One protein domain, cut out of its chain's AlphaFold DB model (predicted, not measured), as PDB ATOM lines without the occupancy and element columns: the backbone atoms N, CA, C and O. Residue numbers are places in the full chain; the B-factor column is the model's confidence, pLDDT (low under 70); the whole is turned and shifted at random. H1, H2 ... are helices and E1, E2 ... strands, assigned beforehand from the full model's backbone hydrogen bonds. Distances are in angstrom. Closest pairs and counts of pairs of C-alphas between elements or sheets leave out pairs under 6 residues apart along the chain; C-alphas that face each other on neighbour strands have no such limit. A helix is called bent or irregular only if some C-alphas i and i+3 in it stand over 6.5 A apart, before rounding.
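AT A GLANCE: This is residues 56 to 231 of the 232 residues of an uncharacterized protein of Deltaproteobacteria bacterium (UniProt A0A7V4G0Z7). A long, twisted sheet makes a rod, with the long hairpin of E3 and E4 running along most of it; at one end E1 on one side and E5, E6 and E7 on the other widen it into an open, curved wall. At the other end the short strand E2, the small helix H1 and the loops of residues 137 to 159 and 165 to 181 make an irregular head. The printed part has 176 residues, with seven named strands and one named helix in the order E1 E2 E3 E4 H1 E5 E6 E7, and its class is mostly strand. The sheet is branched and its neighbour pairs are antiparallel. The whole is only just loose, close to extended, with a radius of gyration of the C-alphas of 23.5 A and spans of 70 by 31 by 27 A.

IN THESE COORDINATES: E3, residues 88 to 110, is the longest strand by residues and measures 53.6 A, from C-alpha 88 at (524.685, 604.181, 498.504) to C-alpha 110 at (507.465, 650.758, 478.462). E4, residues 115 to 136, measures 55.9 A. E1, residues 58 to 69, measures 33.9 A, and E2, residues 75 to 78, measures 10.1 A. E5, residues 190 to 203, measures 38.9 A; E6, residues 210 to 219, 26.4 A; E7, residues 221 to 230, 28.1 A, ending with C-alpha 230 at (493.871, 640.521, 478.459). H1, residues 160 to 164, measures 6.0 A.

HOW THE PARTS SIT: E3 and E4 form a hairpin at 167 degrees, with N 107 and O 119 2.8 A apart, within hydrogen-bond range. E3 bends by 79 degrees at residue 92 and E4 by 65 degrees at residue 130. On the other side of E3 from E4 lie both E1, beside residues 97 to 108, with N 62 and O 104 at 2.8 A, and E2, beside residues 88 to 91, with N 77 and O 89 at 2.8 A. E5 is on the other side of E4, at 148 degrees, with N 120 and O 197 at 2.8 A. E5, E6 and E7 form a meander, each strand the antiparallel neighbour of the one before, and so do E2, E3 and E4; N 198 and O 216 are 2.9 A apart, N 213 and O 227 2.8 A. The edge strands E1 and E7 are apart. H1 only grazes the sheet, with residues 160 to 163; its O i to N i+4 pair is within hydrogen-bond range. Residues 182 to 183 pair antiparallel with residues 133 to 134 of E4.

THE WHOLE: The C-alphas of Glu 177 and Thr 206, the two farthest apart, are 71.8 A apart. The printed part has no cut. The links E4 to H1, 23 residues, and H1 to E5, 25 residues, are long. The mean pLDDT of the printed part is 83.9; it is under 70 at residues 56 to 58, 155, 205, 207 to 209, 219 to 221 and 229 to 231.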
ATOM      1  N   ASP A  56     505.067 655.556 481.459       53.44
ATOM      2  CA  ASP A  56     504.408 655.022 482.640       53.44
ATOM      3  C   ASP A  56     505.244 653.906 483.266       53.44
ATOM      4  O   ASP A  56     505.212 652.744 482.847       53.44
ATOM      5  N   THR A  57     505.971 654.251 484.327       52.97
ATOM      6  CA  THR A  57     506.482 653.255 485.267       52.97
ATOM      7  C   THR A  57     505.300 652.697 486.058       52.97
ATOM      8  O   THR A  57     504.780 653.338 486.978       52.97
ATOM      9  N   LEU A  58     504.846 651.501 485.689       68.81
ATOM     10  CA  LEU A  58     503.821 650.778 486.435       68.81
ATOM     11  C   LEU A  58     504.516 649.886 487.459       68.81
ATOM     12  O   LEU A  58     505.386 649.097 487.099       68.81
ATOM     13  N   PHE A  59     504.110 649.979 488.722       70.81
ATOM     14  CA  PHE A  59     504.516 649.003 489.724       70.81
ATOM     15  C   PHE A  59     503.317 648.187 490.190       70.81
ATOM     16  O   PHE A  59     502.192 648.682 490.314       70.81
ATOM     17  N   ALA A  60     503.581 646.918 490.452       74.69
ATOM     18  CA  ALA A  60     502.621 645.980 490.978       74.69
ATOM     19  C   ALA A  60     503.243 645.150 492.099       74.69
ATOM     20  O   ALA A  60     504.449 644.915 492.131       74.69
ATOM     21  N   TYR A  61     502.395 644.708 493.012       78.12
ATOM     22  CA  TYR A  61     502.737 643.733 494.033       78.12
ATOM     23  C   TYR A  61     501.975 642.454 493.738       78.12
ATOM     24  O   TYR A  61     500.787 642.508 493.422       78.12
ATOM     25  N   SER A  62     502.646 641.318 493.841       75.75
ATOM     26  CA  SER A  62     502.048 640.004 493.668       75.75
ATOM     27  C   SER A  62     502.156 639.226 494.967       75.75
ATOM     28  O   SER A  62     503.208 639.233 495.604       75.75
ATOM     29  N   LEU A  63     501.060 638.584 495.359       79.81
ATOM     30  CA  LEU A  63     501.045 637.570 496.404       79.81
ATOM     31  C   LEU A  63     500.724 636.232 495.742       79.81
ATOM     32  O   LEU A  63     499.637 636.076 495.179       79.81
ATOM     33  N   GLY A  64     501.667 635.300 495.811       79.12
ATOM     34  CA  GLY A  64     501.553 633.948 495.282       79.12
ATOM     35  C   GLY A  64     501.385 632.922 496.394       79.12
ATOM     36  O   GLY A  64     502.058 632.985 497.424       79.12
ATOM     37  N   ILE A  65     500.487 631.960 496.180       81.88
ATOM     38  CA  ILE A  65     500.461 630.705 496.932       81.88
ATOM     39  C   ILE A  65     500.609 629.571 495.926       81.88
ATOM     40  O   ILE A  65     499.885 629.519 494.929       81.88
ATOM     41  N   GLY A  66     501.544 628.666 496.187       81.31
ATOM     42  CA  GLY A  66     501.849 627.547 495.311       81.31
ATOM     43  C   GLY A  66     501.980 626.235 496.061       81.31
ATOM     44  O   GLY A  66     502.260 626.199 497.257       81.31
ATOM     45  N   TYR A  67     501.780 625.148 495.333       82.56
ATOM     46  CA  TYR A  67     502.111 623.806 495.776       82.56
ATOM     47  C   TYR A  67     503.000 623.143 494.733       82.56
ATOM     48  O   TYR A  67     502.692 623.160 493.536       82.56
ATOM     49  N   GLN A  68     504.084 622.533 495.199       82.31
ATOM     50  CA  GLN A  68     504.966 621.726 494.373       82.31
ATOM     51  C   GLN A  68     505.148 620.352 495.011       82.31
ATOM     52  O   GLN A  68     505.603 620.221 496.150       82.31
ATOM     53  N   ASN A  69     504.813 619.315 494.247       82.62
ATOM     54  CA  ASN A  69     505.116 617.943 494.622       82.62
ATOM     55  C   ASN A  69     506.553 617.615 494.194       82.62
ATOM     56  O   ASN A  69     506.902 617.762 493.022       82.62
ATOM     57  N   MET A  70     507.381 617.176 495.141       80.62
ATOM     58  CA  MET A  70     508.775 616.785 494.922       80.62
ATOM     59  C   MET A  70     509.039 615.350 495.380       80.62
ATOM     60  O   MET A  70     510.119 615.049 495.871       80.62
ATOM     61  N   SER A  71     508.070 614.454 495.202       84.12
ATOM     62  CA  SER A  71     508.228 613.024 495.487       84.12
ATOM     63  C   SER A  71     508.647 612.250 494.229       84.12
ATOM     64  O   SER A  71     507.771 611.727 493.534       84.12
ATOM     65  N   PRO A  72     509.948 612.168 493.875       82.50
ATOM     66  CA  PRO A  72     510.382 611.242 492.840       82.50
ATOM     67  C   PRO A  72     510.180 609.790 493.319       82.50
ATOM     68  O   PRO A  72     509.996 609.547 494.513       82.50
ATOM     69  N   PRO A  73     510.227 608.805 492.407       83.94
ATOM     70  CA  PRO A  73     510.170 607.399 492.768       83.94
ATOM     71  C   PRO A  73     511.270 607.007 493.753       83.94
ATOM     72  O   PRO A  73     512.426 607.402 493.586       83.94
ATOM     73  N   ASP A  74     510.904 606.155 494.709       88.31
ATOM     74  CA  ASP A  74     511.835 605.499 495.621       88.31
ATOM     75  C   ASP A  74     512.940 604.758 494.841       88.31
ATOM     76  O   ASP A  74     512.688 604.122 493.807       88.31
ATOM     77  N   GLY A  75     514.172 604.809 495.344       87.69
ATOM     78  CA  GLY A  75     515.305 604.173 494.681       87.69
ATOM     79  C   GLY A  75     516.644 604.457 495.343       87.69
ATOM     80  O   GLY A  75     516.726 605.192 496.322       87.69
ATOM     81  N   ASN A  76     517.709 603.874 494.787       89.38
ATOM     82  CA  ASN A  76     519.054 604.157 495.273       89.38
ATOM     83  C   ASN A  76     519.532 605.537 494.866       89.38
ATOM     84  O   ASN A  76     519.334 605.980 493.731       89.38
ATOM     85  N   TRP A  77     520.261 606.148 495.784       88.31
ATOM     86  CA  TRP A  77     520.929 607.409 495.597       88.31
ATOM     87  C   TRP A  77     522.380 607.286 496.053       88.31
ATOM     88  O   TRP A  77     522.666 606.735 497.114       88.31
ATOM     89  N   LEU A  78     523.290 607.793 495.225       88.31
ATOM     90  CA  LEU A  78     524.715 607.874 495.519       88.31
ATOM     91  C   LEU A  78     525.136 609.331 495.367       88.31
ATOM     92  O   LEU A  78     524.955 609.933 494.306       88.31
ATOM     93  N   GLY A  79     525.692 609.898 496.436       80.94
ATOM     94  CA  GLY A  79     526.224 611.254 496.399       80.94
ATOM     95  C   GLY A  79     527.367 611.381 495.389       80.94
ATOM     96  O   GLY A  79     528.151 610.455 495.185       80.94
ATOM     97  N   ASN A  80     527.501 612.548 494.762       82.19
ATOM     98  CA  ASN A  80     528.608 612.779 493.836       82.19
ATOM     99  C   ASN A  80     529.967 612.662 494.558       82.19
ATOM    100  O   ASN A  80     530.156 613.258 495.620       82.19
ATOM    101  N   GLY A  81     530.908 611.915 493.972       83.62
ATOM    102  CA  GLY A  81     532.243 611.680 494.538       83.62
ATOM    103  C   GLY A  81     532.272 610.775 495.775       83.62
ATOM    104  O   GLY A  81     533.253 610.803 496.519       83.62
ATOM    105  N   LYS A  82     531.201 610.015 496.025       86.44
ATOM    106  CA  LYS A  82     531.084 609.076 497.144       86.44
ATOM    107  C   LYS A  82     531.343 607.634 496.720       86.44
ATOM    108  O   LYS A  82     531.195 607.291 495.549       86.44
ATOM    109  N   ASP A  83     531.742 606.801 497.679       87.44
ATOM    110  CA  ASP A  83     532.043 605.393 497.423       87.44
ATOM    111  C   ASP A  83     530.733 604.609 497.311       87.44
ATOM    112  O   ASP A  83     529.977 604.486 498.277       87.44
ATOM    113  N   ALA A  84     530.479 604.038 496.133       87.50
ATOM    114  CA  ALA A  84     529.277 603.260 495.859       87.50
ATOM    115  C   ALA A  84     529.055 602.108 496.855       87.50
ATOM    116  O   ALA A  84     527.913 601.715 497.073       87.50
ATOM    117  N   THR A  85     530.111 601.559 497.456       85.75
ATOM    118  CA  THR A  85     530.019 600.407 498.365       85.75
ATOM    119  C   THR A  85     529.528 600.761 499.767       85.75
ATOM    120  O   THR A  85     528.986 599.891 500.446       85.75
ATOM    121  N   LYS A  86     529.698 602.019 500.196       83.56
ATOM    122  CA  LYS A  86     529.413 602.466 501.572       83.56
ATOM    123  C   LYS A  86     528.371 603.570 501.653       83.56
ATOM    124  O   LYS A  86     527.654 603.641 502.637       83.56
ATOM    125  N   ASP A  87     528.313 604.417 500.632       85.94
ATOM    126  CA  ASP A  87     527.537 605.657 500.638       85.94
ATOM    127  C   ASP A  87     526.297 605.581 499.724       85.94
ATOM    128  O   ASP A  87     525.720 606.612 499.369       85.94
ATOM    129  N   THR A  88     525.920 604.377 499.274       90.88
ATOM    130  CA  THR A  88     524.685 604.181 498.504       90.88
ATOM    131  C   THR A  88     523.531 603.902 499.452       90.88
ATOM    132  O   THR A  88     523.512 602.869 500.123       90.88
ATOM    133  N   ASP A  89     522.514 604.756 499.401       90.88
ATOM    134  CA  ASP A  89     521.309 604.607 500.209       90.88
ATOM    135  C   ASP A  89     520.087 604.386 499.338       90.88
ATOM    136  O   ASP A  89     519.924 605.016 498.294       90.88
ATOM    137  N   TRP A  90     519.175 603.551 499.812       91.12
ATOM    138  CA  TRP A  90     517.806 603.525 499.335       91.12
ATOM    139  C   TRP A  90     517.028 604.687 499.954       91.12
ATOM    140  O   TRP A  90     516.861 604.767 501.172       91.12
ATOM    141  N   VAL A  91     516.540 605.586 499.107       91.75
ATOM    142  CA  VAL A  91     515.809 606.788 499.503       91.75
ATOM    143  C   VAL A  91     514.340 606.625 499.143       91.75
ATOM    144  O   VAL A  91     514.004 606.237 498.021       91.75
ATOM    145  N   GLN A  92     513.464 606.931 500.097       91.00
ATOM    146  CA  GLN A  92     512.020 606.952 499.904       91.00
ATOM    147  C   GLN A  92     511.463 608.349 500.155       91.00
ATOM    148  O   GLN A  92     511.773 608.969 501.175       91.00
ATOM    149  N   PHE A  93     510.588 608.811 499.266       90.75
ATOM    150  CA  PHE A  93     509.927 610.107 499.395       90.75
ATOM    151  C   PHE A  93     508.459 609.889 499.757       90.75
ATOM    152  O   PHE A  93     507.646 609.469 498.935       90.75
ATOM    153  N   LYS A  94     508.097 610.151 501.016       90.25
ATOM    154  CA  LYS A  94     506.733 609.970 501.523       90.25
ATOM    155  C   LYS A  94     505.988 611.297 501.495       90.25
ATOM    156  O   LYS A  94     506.116 612.102 502.415       90.25
ATOM    157  N   ASN A  95     505.198 611.505 500.437       89.44
ATOM    158  CA  ASN A  95     504.426 612.735 500.208       89.44
ATOM    159  C   ASN A  95     505.284 614.004 500.336       89.44
ATOM    160  O   ASN A  95     504.826 615.027 500.847       89.44
ATOM    161  N   PHE A  96     506.543 613.911 499.907       89.12
ATOM    162  CA  PHE A  96     507.491 615.006 499.956       89.12
ATOM    163  C   PHE A  96     507.100 616.092 498.955       89.12
ATOM    164  O   PHE A  96     506.972 615.856 497.749       89.12
ATOM    165  N   GLY A  97     506.904 617.297 499.460       88.56
ATOM    166  CA  GLY A  97     506.521 618.455 498.672       88.56
ATOM    167  C   GLY A  97     506.584 619.709 499.518       88.56
ATOM    168  O   GLY A  97     507.007 619.677 500.673       88.56
ATOM    169  N   PHE A  98     506.172 620.829 498.949       88.25
ATOM    170  CA  PHE A  98     506.134 622.075 499.696       88.25
ATOM    171  C   PHE A  98     505.026 622.996 499.232       88.25
ATOM    172  O   PHE A  98     504.673 623.064 498.052       88.25
ATOM    173  N   TRP A  99     504.517 623.727 500.213       88.94
ATOM    174  CA  TRP A  99     503.655 624.876 500.015       88.94
ATOM    175  C   TRP A  99     504.510 626.124 499.977       88.94
ATOM    176  O   TRP A  99     505.310 626.349 500.880       88.94
ATOM    177  N   THR A 100     504.345 626.943 498.953       87.38
ATOM    178  CA  THR A 100     505.068 628.198 498.802       87.38
ATOM    179  C   THR A 100     504.124 629.358 499.034       87.38
ATOM    180  O   THR A 100     502.998 629.355 498.544       87.38
ATOM    181  N   ILE A 101     504.588 630.359 499.770       88.50
ATOM    182  CA  ILE A 101     503.937 631.662 499.872       88.50
ATOM    183  C   ILE A 101     504.997 632.690 499.517       88.50
ATOM    184  O   ILE A 101     506.047 632.718 500.158       88.50
ATOM    185  N   ASP A 102     504.749 633.514 498.509       85.56
ATOM    186  CA  ASP A 102     505.705 634.520 498.060       85.56
ATOM    187  C   ASP A 102     505.049 635.882 497.865       85.56
ATOM    188  O   ASP A 102     503.905 636.000 497.429       85.56
ATOM    189  N   PHE A 103     505.795 636.921 498.220       86.38
ATOM    190  CA  PHE A 103     505.446 638.299 497.950       86.38
ATOM    191  C   PHE A 103     506.500 638.893 497.029       86.38
ATOM    192  O   PHE A 103     507.689 638.902 497.355       86.38
ATOM    193  N   SER A 104     506.053 639.420 495.898       85.69
ATOM    194  CA  SER A 104     506.932 639.890 494.837       85.69
ATOM    195  C   SER A 104     506.570 641.312 494.421       85.69
ATOM    196  O   SER A 104     505.405 641.638 494.201       85.69
ATOM    197  N   TYR A 105     507.580 642.168 494.296       85.56
ATOM    198  CA  TYR A 105     507.469 643.459 493.628       85.56
ATOM    199  C   TYR A 105     507.745 643.272 492.138       85.56
ATOM    200  O   TYR A 105     508.722 642.621 491.777       85.56
ATOM    201  N   LEU A 106     506.923 643.881 491.287       84.94
ATOM    202  CA  LEU A 106     507.092 643.907 489.840       84.94
ATOM    203  C   LEU A 106     507.077 645.360 489.358       84.94
ATOM    204  O   LEU A 106     506.063 646.050 489.464       84.94
ATOM    205  N   GLY A 107     508.194 645.820 488.808       81.50
ATOM    206  CA  GLY A 107     508.297 647.062 488.056       81.50
ATOM    207  C   GLY A 107     508.146 646.796 486.563       81.50
ATOM    208  O   GLY A 107     508.619 645.780 486.055       81.50
ATOM    209  N   ARG A 108     507.491 647.713 485.854       83.69
ATOM    210  CA  ARG A 108     507.400 647.710 484.395       83.69
ATOM    211  C   ARG A 108     507.791 649.062 483.834       83.69
ATOM    212  O   ARG A 108     507.409 650.097 484.381       83.69
ATOM    213  N   GLN A 109     508.495 649.036 482.714       83.00
ATOM    214  CA  GLN A 109     508.881 650.217 481.962       83.00
ATOM    215  C   GLN A 109     508.609 649.975 480.481       83.00
ATOM    216  O   GLN A 109     509.157 649.053 479.882       83.00
ATOM    217  N   TYR A 110     507.767 650.814 479.887       78.56
ATOM    218  CA  TYR A 110     507.465 650.758 478.462       78.56
ATOM    219  C   TYR A 110     508.342 651.757 477.712       78.56
ATOM    220  O   TYR A 110     508.424 652.919 478.101       78.56
ATOM    221  N   PHE A 111     509.006 651.295 476.651       77.94
ATOM    222  CA  PHE A 111     509.820 652.154 475.785       77.94
ATOM    223  C   PHE A 111     508.988 652.747 474.650       77.94
ATOM    224  O   PHE A 111     509.232 653.863 474.204       77.94
ATOM    225  N   ASN A 112     508.010 651.983 474.165       75.81
ATOM    226  CA  ASN A 112     507.051 652.410 473.158       75.81
ATOM    227  C   ASN A 112     505.703 651.694 473.376       75.81
ATOM    228  O   ASN A 112     505.531 650.941 474.335       75.81
ATOM    229  N   GLU A 113     504.736 651.925 472.486       73.75
ATOM    230  CA  GLU A 113     503.388 651.339 472.581       73.75
ATOM    231  C   GLU A 113     503.367 649.802 472.417       73.75
ATOM    232  O   GLU A 113     502.368 649.171 472.756       73.75
ATOM    233  N   VAL A 114     504.452 649.194 471.919       75.38
ATOM    234  CA  VAL A 114     504.548 647.766 471.566       75.38
ATOM    235  C   VAL A 114     505.445 646.990 472.527       75.38
ATOM    236  O   VAL A 114     505.169 645.831 472.800       75.38
ATOM    237  N   ILE A 115     506.518 647.591 473.031       82.94
ATOM    238  CA  ILE A 115     507.595 646.920 473.756       82.94
ATOM    239  C   ILE A 115     507.782 647.588 475.113       82.94
ATOM    240  O   ILE A 115     508.042 648.793 475.220       82.94
ATOM    241  N   GLY A 116     507.712 646.765 476.151       84.94
ATOM    242  CA  GLY A 116     508.144 647.104 477.494       84.94
ATOM    243  C   GLY A 116     509.046 646.034 478.078       84.94
ATOM    244  O   GLY A 116     509.192 644.944 477.533       84.94
ATOM    245  N   ILE A 117     509.657 646.366 479.200       86.50
ATOM    246  CA  ILE A 117     510.355 645.421 480.059       86.50
ATOM    247  C   ILE A 117     509.660 645.376 481.406       86.50
ATOM    248  O   ILE A 117     509.154 646.391 481.895       86.50
ATOM    249  N   HIS A 118     509.694 644.211 482.031       85.62
ATOM    250  CA  HIS A 118     509.335 644.064 483.426       85.62
ATOM    251  C   HIS A 118     510.476 643.403 484.186       85.62
ATOM    252  O   HIS A 118     511.240 642.599 483.651       85.62
ATOM    253  N   TYR A 119     510.598 643.765 485.450       88.50
ATOM    254  CA  TYR A 119     511.574 643.200 486.362       88.50
ATOM    255  C   TYR A 119     510.979 643.172 487.758       88.50
ATOM    256  O   TYR A 119     510.201 644.042 488.144       88.50
ATOM    257  N   GLY A 120     511.335 642.163 488.530       87.19
ATOM    258  CA  GLY A 120     510.762 641.961 489.836       87.19
ATOM    259  C   GLY A 120     511.652 641.144 490.740       87.19
ATOM    260  O   GLY A 120     512.480 640.346 490.303       87.19
ATOM    261  N   ALA A 121     511.464 641.380 492.026       89.81
ATOM    262  CA  ALA A 121     512.113 640.635 493.078       89.81
ATOM    263  C   ALA A 121     511.104 640.386 494.190       89.81
ATOM    264  O   ALA A 121     510.271 641.240 494.504       89.81
ATOM    265  N   GLY A 122     511.192 639.210 494.786       87.44
ATOM    266  CA  GLY A 122     510.291 638.766 495.822       87.44
ATOM    267  C   GLY A 122     510.986 637.907 496.853       87.44
ATOM    268  O   GLY A 122     512.040 637.311 496.615       87.44
ATOM    269  N   LEU A 123     510.360 637.863 498.017       91.38
ATOM    270  CA  LEU A 123     510.739 636.990 499.110       91.38
ATOM    271  C   LEU A 123     509.550 636.104 499.430       91.38
ATOM    272  O   LEU A 123     508.399 636.543 499.417       91.38
ATOM    273  N   GLY A 124     509.840 634.852 499.734       89.06
ATOM    274  CA  GLY A 124     508.826 633.888 500.097       89.06
ATOM    275  C   GLY A 124     509.328 632.870 501.097       89.06
ATOM    276  O   GLY A 124     510.486 632.874 501.522       89.06
ATOM    277  N   LEU A 125     508.426 631.977 501.457       91.69
ATOM    278  CA  LEU A 125     508.677 630.857 502.337       91.69
ATOM    279  C   LEU A 125     508.100 629.600 501.694       91.69
ATOM    280  O   LEU A 125     506.936 629.582 501.301       91.69
ATOM    281  N   ALA A 126     508.911 628.551 501.610       89.88
ATOM    282  CA  ALA A 126     508.453 627.201 501.327       89.88
ATOM    283  C   ALA A 126     508.311 626.441 502.646       89.88
ATOM    284  O   ALA A 126     509.286 626.283 503.376       89.88
ATOM    285  N   ILE A 127     507.110 625.963 502.941       92.12
ATOM    286  CA  ILE A 127     506.820 625.062 504.053       92.12
ATOM    287  C   ILE A 127     506.954 623.639 503.526       92.12
ATOM    288  O   ILE A 127     506.207 623.236 502.632       92.12
ATOM    289  N   VAL A 128     507.913 622.892 504.067       92.19
ATOM    290  CA  VAL A 128     508.194 621.514 503.661       92.19
ATOM    291  C   VAL A 128     507.163 620.575 504.278       92.19
ATOM    292  O   VAL A 128     506.865 620.641 505.470       92.19
ATOM    293  N   GLN A 129     506.620 619.687 503.453       91.81
ATOM    294  CA  GLN A 129     505.673 618.648 503.824       91.81
ATOM    295  C   GLN A 129     506.246 617.277 503.464       91.81
ATOM    296  O   GLN A 129     506.955 617.130 502.468       91.81
ATOM    297  N   GLY A 130     505.868 616.268 504.249       90.56
ATOM    298  CA  GLY A 130     506.263 614.886 504.025       90.56
ATOM    299  C   GLY A 130     507.668 614.597 504.528       90.56
ATOM    300  O   GLY A 130     508.305 615.433 505.168       90.56
ATOM    301  N   ASP A 131     508.127 613.387 504.233       90.75
ATOM    302  CA  ASP A 131     509.358 612.847 504.792       90.75
ATOM    303  C   ASP A 131     510.247 612.252 503.711       90.75
ATOM    304  O   ASP A 131     509.777 611.627 502.757       90.75
ATOM    305  N   VAL A 132     511.551 612.420 503.903       91.94
ATOM    306  CA  VAL A 132     512.566 611.667 503.177       91.94
ATOM    307  C   VAL A 132     513.108 610.623 504.134       91.94
ATOM    308  O   VAL A 132     513.644 610.958 505.191       91.94
ATOM    309  N   LEU A 133     512.923 609.358 503.782       92.62
ATOM    310  CA  LEU A 133     513.417 608.226 504.553       92.62
ATOM    311  C   LEU A 133     514.630 607.645 503.837       92.62
ATOM    312  O   LEU A 133     514.619 607.506 502.613       92.62
ATOM    313  N   ARG A 134     515.668 607.306 504.594       92.69
ATOM    314  CA  ARG A 134     516.901 606.702 504.078       92.69
ATOM    315  C   ARG A 134     517.132 605.349 504.728       92.69
ATOM    316  O   ARG A 134     516.684 605.096 505.848       92.69
ATOM    317  N   THR A 135     517.777 604.458 503.992       93.31
ATOM    318  CA  THR A 135     518.193 603.134 504.462       93.31
ATOM    319  C   THR A 135     519.411 602.696 503.661       93.31
ATOM    320  O   THR A 135     519.349 602.693 502.433       93.31
ATOM    321  N   SER A 136     520.486 602.285 504.324       91.94
ATOM    322  CA  SER A 136     521.723 601.865 503.666       91.94
ATOM    323  C   SER A 136     521.484 600.669 502.743       91.94
ATOM    324  O   SER A 136     520.859 599.668 503.118       91.94
ATOM    325  N   SER A 137     522.002 600.749 501.520       91.25
ATOM    326  CA  SER A 137     521.949 599.640 500.570       91.25
ATOM    327  C   SER A 137     523.172 598.736 500.707       91.25
ATOM    328  O   SER A 137     524.278 599.179 500.998       91.25
ATOM    329  N   TYR A 138     522.982 597.435 500.474       90.62
ATOM    330  CA  TYR A 138     524.025 596.421 500.621       90.62
ATOM    331  C   TYR A 138     524.470 595.862 499.264       90.62
ATOM    332  O   TYR A 138     523.666 595.705 498.340       90.62
ATOM    333  N   GLY A 139     525.757 595.512 499.147       88.94
ATOM    334  CA  GLY A 139     526.318 594.891 497.939       88.94
ATOM    335  C   GLY A 139     526.359 595.821 496.720       88.94
ATOM    336  O   GLY A 139     526.356 595.355 495.575       88.94
ATOM    337  N   CYS A 140     526.354 597.131 496.962       89.25
ATOM    338  CA  CYS A 140     526.503 598.143 495.930       89.25
ATOM    339  C   CYS A 140     527.965 598.241 495.466       89.25
ATOM    340  O   CYS A 140     528.900 598.054 496.232       89.25
ATOM    341  N   THR A 141     528.144 598.522 494.185       89.69
ATOM    342  CA  THR A 141     529.393 598.738 493.449       89.69
ATOM    343  C   THR A 141     529.090 599.755 492.353       89.69
ATOM    344  O   THR A 141     527.929 599.921 491.969       89.69
ATOM    345  N   GLU A 142     530.108 600.397 491.783       84.56
ATOM    346  CA  GLU A 142     529.911 601.410 490.733       84.56
ATOM    347  C   GLU A 142     529.074 600.895 489.543       84.56
ATOM    348  O   GLU A 142     528.255 601.622 488.985       84.56
ATOM    349  N   GLY A 143     529.201 599.609 489.193       85.50
ATOM    350  CA  GLY A 143     528.463 598.994 488.086       85.50
ATOM    351  C   GLY A 143     527.017 598.584 488.399       85.50
ATOM    352  O   GLY A 143     526.283 598.205 487.482       85.50
ATOM    353  N   ASN A 144     526.580 598.613 489.665       88.62
ATOM    354  CA  ASN A 144     525.269 598.090 490.071       88.62
ATOM    355  C   ASN A 144     524.471 599.005 491.021       88.62
ATOM    356  O   ASN A 144     523.460 598.545 491.557       88.62
ATOM    357  N   VAL A 145     524.856 600.277 491.182       86.00
ATOM    358  CA  VAL A 145     524.179 601.257 492.062       86.00
ATOM    359  C   VAL A 145     522.663 601.288 491.840       86.00
ATOM    360  O   VAL A 145     521.893 601.349 492.786       86.00
ATOM    361  N   ASN A 146     522.190 601.128 490.604       84.44
ATOM    362  CA  ASN A 146     520.754 601.134 490.284       84.44
ATOM    363  C   ASN A 146     520.010 599.820 490.610       84.44
ATOM    364  O   ASN A 146     518.808 599.715 490.360       84.44
ATOM    365  N   LYS A 147     520.714 598.787 491.079       85.38
ATOM    366  CA  LYS A 147     520.191 597.421 491.269       85.38
ATOM    367  C   LYS A 147     520.369 596.889 492.686       85.38
ATOM    368  O   LYS A 147     519.592 596.017 493.077       85.38
ATOM    369  N   CYS A 148     521.388 597.350 493.413       87.81
ATOM    370  CA  CYS A 148     521.596 596.957 494.804       87.81
ATOM    371  C   CYS A 148     520.423 597.414 495.683       87.81
ATOM    372  O   CYS A 148     519.599 598.214 495.251       87.81
ATOM    373  N   ARG A 149     520.270 596.851 496.879       89.88
ATOM    374  CA  ARG A 149     519.132 597.149 497.762       89.88
ATOM    375  C   ARG A 149     519.536 596.937 499.219       89.88
ATOM    376  O   ARG A 149     520.503 596.211 499.465       89.88
ATOM    377  N   PRO A 150     518.791 597.496 500.181       91.75
ATOM    378  CA  PRO A 150     518.943 597.144 501.581       91.75
ATOM    379  C   PRO A 150     518.797 595.637 501.793       91.75
ATOM    380  O   PRO A 150     517.945 594.979 501.188       91.75
ATOM    381  N   ARG A 151     519.616 595.083 502.688       90.31
ATOM    382  CA  ARG A 151     519.661 593.639 502.976       90.31
ATOM    383  C   ARG A 151     518.330 593.072 503.494       90.31
ATOM    384  O   ARG A 151     518.065 591.885 503.332       90.31
ATOM    385  N   VAL A 152     517.487 593.923 504.075       89.94
ATOM    386  CA  VAL A 152     516.140 593.594 504.574       89.94
ATOM    387  C   VAL A 152     515.147 593.241 503.461       89.94
ATOM    388  O   VAL A 152     514.115 592.621 503.716       89.94
ATOM    389  N   CYS A 153     515.450 593.593 502.210       88.12
ATOM    390  CA  CYS A 153     514.574 593.346 501.074       88.12
ATOM    391  C   CYS A 153     514.757 591.916 500.544       88.12
ATOM    392  O   CYS A 153     515.640 591.635 499.733       88.12
ATOM    393  N   THR A 154     513.899 590.991 500.974       81.56
ATOM    394  CA  THR A 154     513.910 589.604 500.488       81.56
ATOM    395  C   THR A 154     513.115 589.481 499.186       81.56
ATOM    396  O   THR A 154     511.926 589.791 499.165       81.56
ATOM    397  N   GLY A 155     513.738 588.984 498.112       68.88
ATOM    398  CA  GLY A 155     513.024 588.564 496.894       68.88
ATOM    399  C   GLY A 155     512.864 589.614 495.789       68.88
ATOM    400  O   GLY A 155     512.136 589.369 494.832       68.88
ATOM    401  N   GLY A 156     513.544 590.761 495.868       76.12
ATOM    402  CA  GLY A 156     513.518 591.751 494.793       76.12
ATOM    403  C   GLY A 156     513.257 593.163 495.295       76.12
ATOM    404  O   GLY A 156     514.049 593.673 496.082       76.12
ATOM    405  N   VAL A 157     512.244 593.832 494.732       79.44
ATOM    406  CA  VAL A 157     511.895 595.224 495.068       79.44
ATOM    407  C   VAL A 157     511.543 595.302 496.551       79.44
ATOM    408  O   VAL A 157     510.770 594.482 497.040       79.44
ATOM    409  N   CYS A 158     512.120 596.271 497.259       84.44
ATOM    410  CA  CYS A 158     511.837 596.484 498.672       84.44
ATOM    411  C   CYS A 158     510.364 596.833 498.876       84.44
ATOM    412  O   CYS A 158     509.857 597.771 498.259       84.44
ATOM    413  N   THR A 159     509.685 596.089 499.745       88.38
ATOM    414  CA  THR A 159     508.318 596.425 500.153       88.38
ATOM    415  C   THR A 159     508.340 597.373 501.345       88.38
ATOM    416  O   THR A 159     509.245 597.327 502.178       88.38
ATOM    417  N   GLU A 160     507.306 598.205 501.467       89.19
ATOM    418  CA  GLU A 160     507.184 599.149 502.582       89.19
ATOM    419  C   GLU A 160     507.222 598.448 503.946       89.19
ATOM    420  O   GLU A 160     507.884 598.921 504.863       89.19
ATOM    421  N   SER A 161     506.582 597.280 504.066       89.44
ATOM    422  CA  SER A 161     506.546 596.516 505.318       89.44
ATOM    423  C   SER A 161     507.928 596.040 505.775       89.44
ATOM    424  O   SER A 161     508.149 595.932 506.977       89.44
ATOM    425  N   GLN A 162     508.833 595.725 504.843       90.75
ATOM    426  CA  GLN A 162     510.194 595.272 505.160       90.75
ATOM    427  C   GLN A 162     511.093 596.424 505.609       90.75
ATOM    428  O   GLN A 162     511.967 596.230 506.442       90.75
ATOM    429  N   LEU A 163     510.899 597.614 505.042       90.06
ATOM    430  CA  LEU A 163     511.672 598.793 505.425       90.06
ATOM    431  C   LEU A 163     511.163 599.350 506.762       90.06
ATOM    432  O   LEU A 163     511.957 599.625 507.660       90.06
ATOM    433  N   ALA A 164     509.839 599.417 506.932       90.94
ATOM    434  CA  ALA A 164     509.188 599.887 508.153       90.94
ATOM    435  C   ALA A 164     509.506 599.038 509.389       90.94
ATOM    436  O   ALA A 164     509.593 599.572 510.489       90.94
ATOM    437  N   SER A 165     509.722 597.727 509.232       89.81
ATOM    438  CA  SER A 165     510.082 596.854 510.358       89.81
ATOM    439  C   SER A 165     511.468 597.146 510.940       89.81
ATOM    440  O   SER A 165     511.767 596.692 512.042       89.81
ATOM    441  N   THR A 166     512.302 597.897 510.218       91.69
ATOM    442  CA  THR A 166     513.653 598.296 510.642       91.69
ATOM    443  C   THR A 166     513.758 599.779 510.972       91.69
ATOM    444  O   THR A 166     514.861 600.305 511.093       91.69
ATOM    445  N   GLU A 167     512.625 600.473 511.082       92.38
ATOM    446  CA  GLU A 167     512.616 601.910 511.308       92.38
ATOM    447  C   GLU A 167     513.067 602.281 512.723       92.38
ATOM    448  O   GLU A 167     512.557 601.769 513.721       92.38
ATOM    449  N   VAL A 168     514.023 603.203 512.802       91.19
ATOM    450  CA  VAL A 168     514.607 603.714 514.039       91.19
ATOM    451  C   VAL A 168     514.823 605.223 513.945       91.19
ATOM    452  O   VAL A 168     515.174 605.774 512.904       91.19
ATOM    453  N   ASN A 169     514.693 605.910 515.078       85.56
ATOM    454  CA  ASN A 169     514.936 607.353 515.183       85.56
ATOM    455  C   ASN A 169     516.419 607.673 515.443       85.56
ATOM    456  O   ASN A 169     516.739 608.509 516.287       85.56
ATOM    457  N   ASN A 170     517.339 606.970 514.777       85.94
ATOM    458  CA  ASN A 170     518.775 607.196 514.924       85.94
ATOM    459  C   ASN A 170     519.508 606.919 513.599       85.94
ATOM    460  O   ASN A 170     519.620 605.760 513.205       85.94
ATOM    461  N   PRO A 171     520.060 607.941 512.923       81.94
ATOM    462  CA  PRO A 171     520.797 607.732 511.677       81.94
ATOM    463  C   PRO A 171     522.089 606.923 511.877       81.94
ATOM    464  O   PRO A 171     522.553 606.275 510.951       81.94
ATOM    465  N   ASN A 172     522.664 606.903 513.086       86.62
ATOM    466  CA  ASN A 172     523.939 606.220 513.347       86.62
ATOM    467  C   ASN A 172     523.812 604.696 513.500       86.62
ATOM    468  O   ASN A 172     524.826 604.011 513.599       86.62
ATOM    469  N   SER A 173     522.591 604.163 513.592       85.88
ATOM    470  CA  SER A 173     522.362 602.711 513.622       85.88
ATOM    471  C   SER A 173     522.245 602.091 512.232       85.88
ATOM    472  O   SER A 173     522.243 600.865 512.121       85.88
ATOM    473  N   ASP A 174     522.137 602.907 511.185       89.00
ATOM    474  CA  ASP A 174     522.050 602.424 509.814       89.00
ATOM    475  C   ASP A 174     523.446 602.117 509.255       89.00
ATOM    476  O   ASP A 174     524.345 602.957 509.283       89.00
ATOM    477  N   THR A 175     523.633 600.884 508.782       88.38
ATOM    478  CA  THR A 175     524.835 600.447 508.060       88.38
ATOM    479  C   THR A 175     524.441 599.480 506.945       88.38
ATOM    480  O   THR A 175     523.391 598.840 507.045       88.38
ATOM    481  N   PRO A 176     525.268 599.287 505.903       87.75
ATOM    482  CA  PRO A 176     524.987 598.287 504.872       87.75
ATOM    483  C   PRO A 176     524.761 596.871 505.434       87.75
ATOM    484  O   PRO A 176     523.928 596.117 504.924       87.75
ATOM    485  N   GLU A 177     525.479 596.486 506.494       88.94
ATOM    486  CA  GLU A 177     525.381 595.165 507.123       88.94
ATOM    487  C   GLU A 177     524.126 595.001 507.988       88.94
ATOM    488  O   GLU A 177     523.527 593.915 508.007       88.94
ATOM    489  N   THR A 178     523.736 596.072 508.687       90.50
ATOM    490  CA  THR A 178     522.543 596.165 509.538       90.50
ATOM    491  C   THR A 178     521.720 597.397 509.148       90.50
ATOM    492  O   THR A 178     521.764 598.414 509.852       90.50
ATOM    493  N   PRO A 179     520.990 597.335 508.022       90.25
ATOM    494  CA  PRO A 179     520.275 598.493 507.518       90.25
ATOM    495  C   PRO A 179     519.059 598.788 508.392       90.25
ATOM    496  O   PRO A 179     518.276 597.888 508.706       90.25
ATOM    497  N   HIS A 180     518.906 600.055 508.750       93.25
ATOM    498  CA  HIS A 180     517.777 600.570 509.503       93.25
ATOM    499  C   HIS A 180     517.205 601.782 508.789       93.25
ATOM    500  O   HIS A 180     517.929 602.694 508.392       93.25
ATOM    501  N   ARG A 181     515.883 601.821 508.651       94.06
ATOM    502  CA  ARG A 181     515.233 602.993 508.080       94.06
ATOM    503  C   ARG A 181     515.238 604.139 509.079       94.06
ATOM    504  O   ARG A 181     514.895 603.947 510.239       94.06
ATOM    505  N   PHE A 182     515.556 605.342 508.631       93.44
ATOM    506  CA  PHE A 182     515.444 606.536 509.463       93.44
ATOM    507  C   PHE A 182     514.957 607.731 508.647       93.44
ATOM    508  O   PHE A 182     515.086 607.779 507.421       93.44
ATOM    509  N   ARG A 183     514.389 608.714 509.348       92.44
ATOM    510  CA  ARG A 183     513.972 609.991 508.768       92.44
ATOM    511  C   ARG A 183     515.166 610.927 508.621       92.44
ATOM    512  O   ARG A 183     515.906 611.141 509.581       92.44
ATOM    513  N   GLU A 184     515.313 611.532 507.448       89.44
ATOM    514  CA  GLU A 184     516.334 612.547 507.206       89.44
ATOM    515  C   GLU A 184     516.028 613.824 508.002       89.44
ATOM    516  O   GLU A 184     515.050 614.525 507.740       89.44
ATOM    517  N   GLY A 185     516.880 614.124 508.983       85.69
ATOM    518  CA  GLY A 185     516.737 615.288 509.859       85.69
ATOM    519  C   GLY A 185     517.369 616.568 509.310       85.69
ATOM    520  O   GLY A 185     517.121 617.642 509.851       85.69
ATOM    521  N   ALA A 186     518.181 616.486 508.250       87.19
ATOM    522  CA  ALA A 186     518.849 617.650 507.668       87.19
ATOM    523  C   ALA A 186     517.919 618.550 506.837       87.19
ATOM    524  O   ALA A 186     518.328 619.638 506.427       87.19
ATOM    525  N   ILE A 187     516.683 618.117 506.565       86.88
ATOM    526  CA  ILE A 187     515.717 618.897 505.792       86.88
ATOM    527  C   ILE A 187     514.998 619.871 506.737       86.88
ATOM    528  O   ILE A 187     514.269 619.432 507.628       86.88
ATOM    529  N   PRO A 188     515.176 621.194 506.571       88.38
ATOM    530  CA  PRO A 188     514.498 622.165 507.416       88.38
ATOM    531  C   PRO A 188     512.996 622.183 507.116       88.38
ATOM    532  O   PRO A 188     512.577 622.040 505.970       88.38
ATOM    533  N   ALA A 189     512.179 622.439 508.139       89.12
ATOM    534  CA  ALA A 189     510.725 622.539 507.983       89.12
ATOM    535  C   ALA A 189     510.288 623.733 507.112       89.12
ATOM    536  O   ALA A 189     509.204 623.716 506.531       89.12
ATOM    537  N   ALA A 190     511.123 624.771 507.022       90.62
ATOM    538  CA  ALA A 190     510.868 625.936 506.194       90.62
ATOM    539  C   ALA A 190     512.137 626.372 505.457       90.62
ATOM    540  O   ALA A 190     513.221 626.429 506.042       90.62
ATOM    541  N   ILE A 191     511.989 626.693 504.174       89.88
ATOM    542  CA  ILE A 191     513.073 627.128 503.293       89.88
ATOM    543  C   ILE A 191     512.751 628.551 502.821       89.88
ATOM    544  O   ILE A 191     511.668 628.771 502.271       89.88
ATOM    545  N   PRO A 192     513.647 629.532 503.021       89.19
ATOM    546  CA  PRO A 192     513.448 630.862 502.465       89.19
ATOM    547  C   PRO A 192     513.531 630.804 500.937       89.19
ATOM    548  O   PRO A 192     514.433 630.179 500.374       89.19
ATOM    549  N   LEU A 193     512.602 631.481 500.273       85.25
ATOM    550  CA  LEU A 193     512.561 631.604 498.824       85.25
ATOM    551  C   LEU A 193     512.957 633.017 498.418       85.25
ATOM    552  O   LEU A 193     512.486 634.001 498.987       85.25
ATOM    553  N   ILE A 194     513.802 633.100 497.397       86.00
ATOM    554  CA  ILE A 194     514.092 634.338 496.685       86.00
ATOM    555  C   ILE A 194     513.520 634.154 495.287       86.00
ATOM    556  O   ILE A 194     513.868 633.190 494.604       86.00
ATOM    557  N   ASN A 195     512.634 635.063 494.898       84.56
ATOM    558  CA  ASN A 195     512.075 635.121 493.560       84.56
ATOM    559  C   ASN A 195     512.721 636.286 492.816       84.56
ATOM    560  O   ASN A 195     512.704 637.414 493.306       84.56
ATOM    561  N   LEU A 196     513.294 636.027 491.650       85.75
ATOM    562  CA  LEU A 196     513.772 637.061 490.738       85.75
ATOM    563  C   LEU A 196     513.119 636.818 489.388       85.75
ATOM    564  O   LEU A 196     513.180 635.703 488.883       85.75
ATOM    565  N   VAL A 197     512.535 637.852 488.796       86.19
ATOM    566  CA  VAL A 197     511.918 637.771 487.472       86.19
ATOM    567  C   VAL A 197     512.355 638.955 486.626       86.19
ATOM    568  O   VAL A 197     512.456 640.080 487.110       86.19
ATOM    569  N   ALA A 198     512.632 638.706 485.357       87.56
ATOM    570  CA  ALA A 198     512.868 639.733 484.361       87.56
ATOM    571  C   ALA A 198     512.328 639.261 483.015       87.56
ATOM    572  O   ALA A 198     512.395 638.076 482.685       87.56
ATOM    573  N   GLY A 199     511.815 640.185 482.219       88.00
ATOM    574  CA  GLY A 199     511.206 639.821 480.958       88.00
ATOM    575  C   GLY A 199     510.843 641.004 480.088       88.00
ATOM    576  O   GLY A 199     511.081 642.169 480.422       88.00
ATOM    577  N   VAL A 200     510.290 640.663 478.933       86.44
ATOM    578  CA  VAL A 200     509.878 641.604 477.895       86.44
ATOM    579  C   VAL A 200     508.381 641.443 477.670       86.44
ATOM    580  O   VAL A 200     507.878 640.327 477.524       86.44
ATOM    581  N   ASP A 201     507.691 642.575 477.623       84.12
ATOM    582  CA  ASP A 201     506.266 642.685 477.348       84.12
ATOM    583  C   ASP A 201     506.063 643.151 475.905       84.12
ATOM    584  O   ASP A 201     506.608 644.175 475.489       84.12
ATOM    585  N   PHE A 202     505.239 642.423 475.159       84.25
ATOM    586  CA  PHE A 202     504.808 642.756 473.809       84.25
ATOM    587  C   PHE A 202     503.314 643.066 473.808       84.25
ATOM    588  O   PHE A 202     502.473 642.189 473.996       84.25
ATOM    589  N   ARG A 203     502.960 644.321 473.566       79.69
ATOM    590  CA  ARG A 203     501.576 644.774 473.431       79.69
ATOM    591  C   ARG A 203     501.168 644.761 471.969       79.69
ATOM    592  O   ARG A 203     501.943 645.162 471.105       79.69
ATOM    593  N   VAL A 204     499.941 644.326 471.693       75.50
ATOM    594  CA  VAL A 204     499.369 644.360 470.340       75.50
ATOM    595  C   VAL A 204     498.529 645.633 470.197       75.50
ATOM    596  O   VAL A 204     497.419 645.675 470.722       75.50
ATOM    597  N   PRO A 205     498.987 646.676 469.475       68.94
ATOM    598  CA  PRO A 205     498.288 647.967 469.445       68.94
ATOM    599  C   PRO A 205     496.900 647.893 468.803       68.94
ATOM    600  O   PRO A 205     496.018 648.691 469.108       68.94
ATOM    601  N   THR A 206     496.700 646.933 467.898       70.00
ATOM    602  CA  THR A 206     495.441 646.725 467.171       70.00
ATOM    603  C   THR A 206     494.356 646.059 468.016       70.00
ATOM    604  O   THR A 206     493.180 646.186 467.683       70.00
ATOM    605  N   VAL A 207     494.718 645.383 469.113       69.06
ATOM    606  CA  VAL A 207     493.779 644.719 470.027       69.06
ATOM    607  C   VAL A 207     493.978 645.300 471.419       69.06
ATOM    608  O   VAL A 207     494.892 644.914 472.147       69.06
ATOM    609  N   LYS A 208     493.115 646.253 471.793       66.75
ATOM    610  CA  LYS A 208     493.161 646.886 473.117       66.75
ATOM    611  C   LYS A 208     493.136 645.814 474.208       66.75
ATOM    612  O   LYS A 208     492.296 644.921 474.174       66.75
ATOM    613  N   GLY A 209     494.067 645.913 475.153       65.50
ATOM    614  CA  GLY A 209     494.131 645.029 476.314       65.50
ATOM    615  C   GLY A 209     494.966 643.761 476.142       65.50
ATOM    616  O   GLY A 209     495.300 643.161 477.159       65.50
ATOM    617  N   LEU A 210     495.338 643.362 474.917       72.62
ATOM    618  CA  LEU A 210     496.124 642.145 474.684       72.62
ATOM    619  C   LEU A 210     497.634 642.397 474.834       72.62
ATOM    620  O   LEU A 210     498.229 643.208 474.118       72.62
ATOM    621  N   GLU A 211     498.260 641.640 475.730       75.00
ATOM    622  CA  GLU A 211     499.696 641.685 476.010       75.00
ATOM    623  C   GLU A 211     500.265 640.262 476.078       75.00
ATOM    624  O   GLU A 211     499.731 639.397 476.776       75.00
ATOM    625  N   PHE A 212     501.358 640.028 475.360       81.06
ATOM    626  CA  PHE A 212     502.191 638.834 475.451       81.06
ATOM    627  C   PHE A 212     503.417 639.135 476.297       81.06
ATOM    628  O   PHE A 212     503.960 640.232 476.236       81.06
ATOM    629  N   ARG A 213     503.884 638.150 477.053       81.81
ATOM    630  CA  ARG A 213     505.063 638.295 477.905       81.81
ATOM    631  C   ARG A 213     505.987 637.122 477.711       81.81
ATOM    632  O   ARG A 213     505.528 635.982 477.618       81.81
ATOM    633  N   LEU A 214     507.274 637.421 477.679       83.50
ATOM    634  CA  LEU A 214     508.337 636.441 477.788       83.50
ATOM    635  C   LEU A 214     509.103 636.740 479.070       83.50
ATOM    636  O   LEU A 214     509.606 637.849 479.240       83.50
ATOM    637  N   GLU A 215     509.187 635.756 479.953       82.31
ATOM    638  CA  GLU A 215     509.713 635.911 481.302       82.31
ATOM    639  C   GLU A 215     510.824 634.891 481.536       82.31
ATOM    640  O   GLU A 215     510.748 633.736 481.113       82.31
ATOM    641  N   MET A 216     511.868 635.311 482.232       78.38
ATOM    642  CA  MET A 216     512.854 634.419 482.816       78.38
ATOM    643  C   MET A 216     513.025 634.775 484.279       78.38
ATOM    644  O   MET A 216     512.845 635.925 484.687       78.38
ATOM    645  N   GLY A 217     513.397 633.796 485.080       77.81
ATOM    646  CA  GLY A 217     513.568 634.056 486.488       77.81
ATOM    647  C   GLY A 217     514.243 632.941 487.240       77.81
ATOM    648  O   GLY A 217     514.691 631.937 486.683       77.81
ATOM    649  N   PHE A 218     514.321 633.156 488.540       74.88
ATOM    650  CA  PHE A 218     514.823 632.209 489.504       74.88
ATOM    651  C   PHE A 218     513.804 632.085 490.630       74.88
ATOM    652  O   PHE A 218     513.530 633.055 491.331       74.88
ATOM    653  N   PHE A 219     513.268 630.880 490.795       65.94
ATOM    654  CA  PHE A 219     512.389 630.505 491.896       65.94
ATOM    655  C   PHE A 219     512.793 629.107 492.355       65.94
ATOM    656  O   PHE A 219     512.311 628.111 491.820       65.94
ATOM    657  N   ASN A 220     513.766 629.025 493.273       64.38
ATOM    658  CA  ASN A 220     514.453 627.786 493.693       64.38
ATOM    659  C   ASN A 220     515.263 627.081 492.568       64.38
ATOM    660  O   ASN A 220     516.305 626.486 492.828       64.38
ATOM    661  N   ALA A 221     514.840 627.221 491.311       67.88
ATOM    662  CA  ALA A 221     515.529 626.861 490.081       67.88
ATOM    663  C   ALA A 221     515.336 627.965 489.024       67.88
ATOM    664  O   ALA A 221     514.444 628.809 489.139       67.88
ATOM    665  N   LEU A 222     516.181 627.961 487.989       74.81
ATOM    666  CA  LEU A 222     516.004 628.837 486.830       74.81
ATOM    667  C   LEU A 222     514.776 628.399 486.027       74.81
ATOM    668  O   LEU A 222     514.606 627.208 485.762       74.81
ATOM    669  N   PHE A 223     513.962 629.358 485.600       74.38
ATOM    670  CA  PHE A 223     512.825 629.115 484.721       74.38
ATOM    671  C   PHE A 223     512.801 630.108 483.560       74.38
ATOM    672  O   PHE A 223     513.307 631.227 483.652       74.38
ATOM    673  N   VAL A 224     512.176 629.678 482.468       77.25
ATOM    674  CA  VAL A 224     511.777 630.523 481.344       77.25
ATOM    675  C   VAL A 224     510.316 630.209 481.069       77.25
ATOM    676  O   VAL A 224     509.933 629.040 481.009       77.25
ATOM    677  N   GLY A 225     509.498 631.242 480.944       73.38
ATOM    678  CA  GLY A 225     508.062 631.135 480.765       73.38
ATOM    679  C   GLY A 225     507.540 632.190 479.804       73.38
ATOM    680  O   GLY A 225     508.229 633.141 479.442       73.38
ATOM    681  N   GLY A 226     506.300 632.008 479.374       74.62
ATOM    682  CA  GLY A 226     505.578 633.005 478.604       74.62
ATOM    683  C   GLY A 226     504.144 633.101 479.093       74.62
ATOM    684  O   GLY A 226     503.582 632.121 479.583       74.62
ATOM    685  N   GLY A 227     503.561 634.285 478.968       73.88
ATOM    686  CA  GLY A 227     502.197 634.563 479.398       73.88
ATOM    687  C   GLY A 227     501.440 635.373 478.360       73.88
ATOM    688  O   GLY A 227     502.024 636.099 477.559       73.88
ATOM    689  N   THR A 228     500.116 635.265 478.392       70.50
ATOM    690  CA  THR A 228     499.221 636.162 477.659       70.50
ATOM    691  C   THR A 228     498.273 636.776 478.672       70.50
ATOM    692  O   THR A 228     497.724 636.048 479.502       70.50
ATOM    693  N   SER A 229     498.055 638.079 478.616       66.81
ATOM    694  CA  SER A 229     497.063 638.748 479.449       66.81
ATOM    695  C   SER A 229     496.142 639.602 478.607       66.81
ATOM    696  O   SER A 229     496.586 640.234 477.649       66.81
ATOM    697  N   TYR A 230     494.879 639.640 479.017       62.66
ATOM    698  CA  TYR A 230     493.871 640.521 478.459       62.66
ATOM    699  C   TYR A 230     493.316 641.406 479.576       62.66
ATOM    700  O   TYR A 230     492.782 640.892 480.559       62.66
ATOM    701  N   ILE A 231     493.488 642.721 479.451       60.97
ATOM    702  CA  ILE A 231     492.960 643.716 480.392       60.97
ATOM    703  C   ILE A 231     491.789 644.421 479.703       60.97
ATOM    704  O   ILE A 231     491.981 645.018 478.645       60.97
TER     705      ILE A 231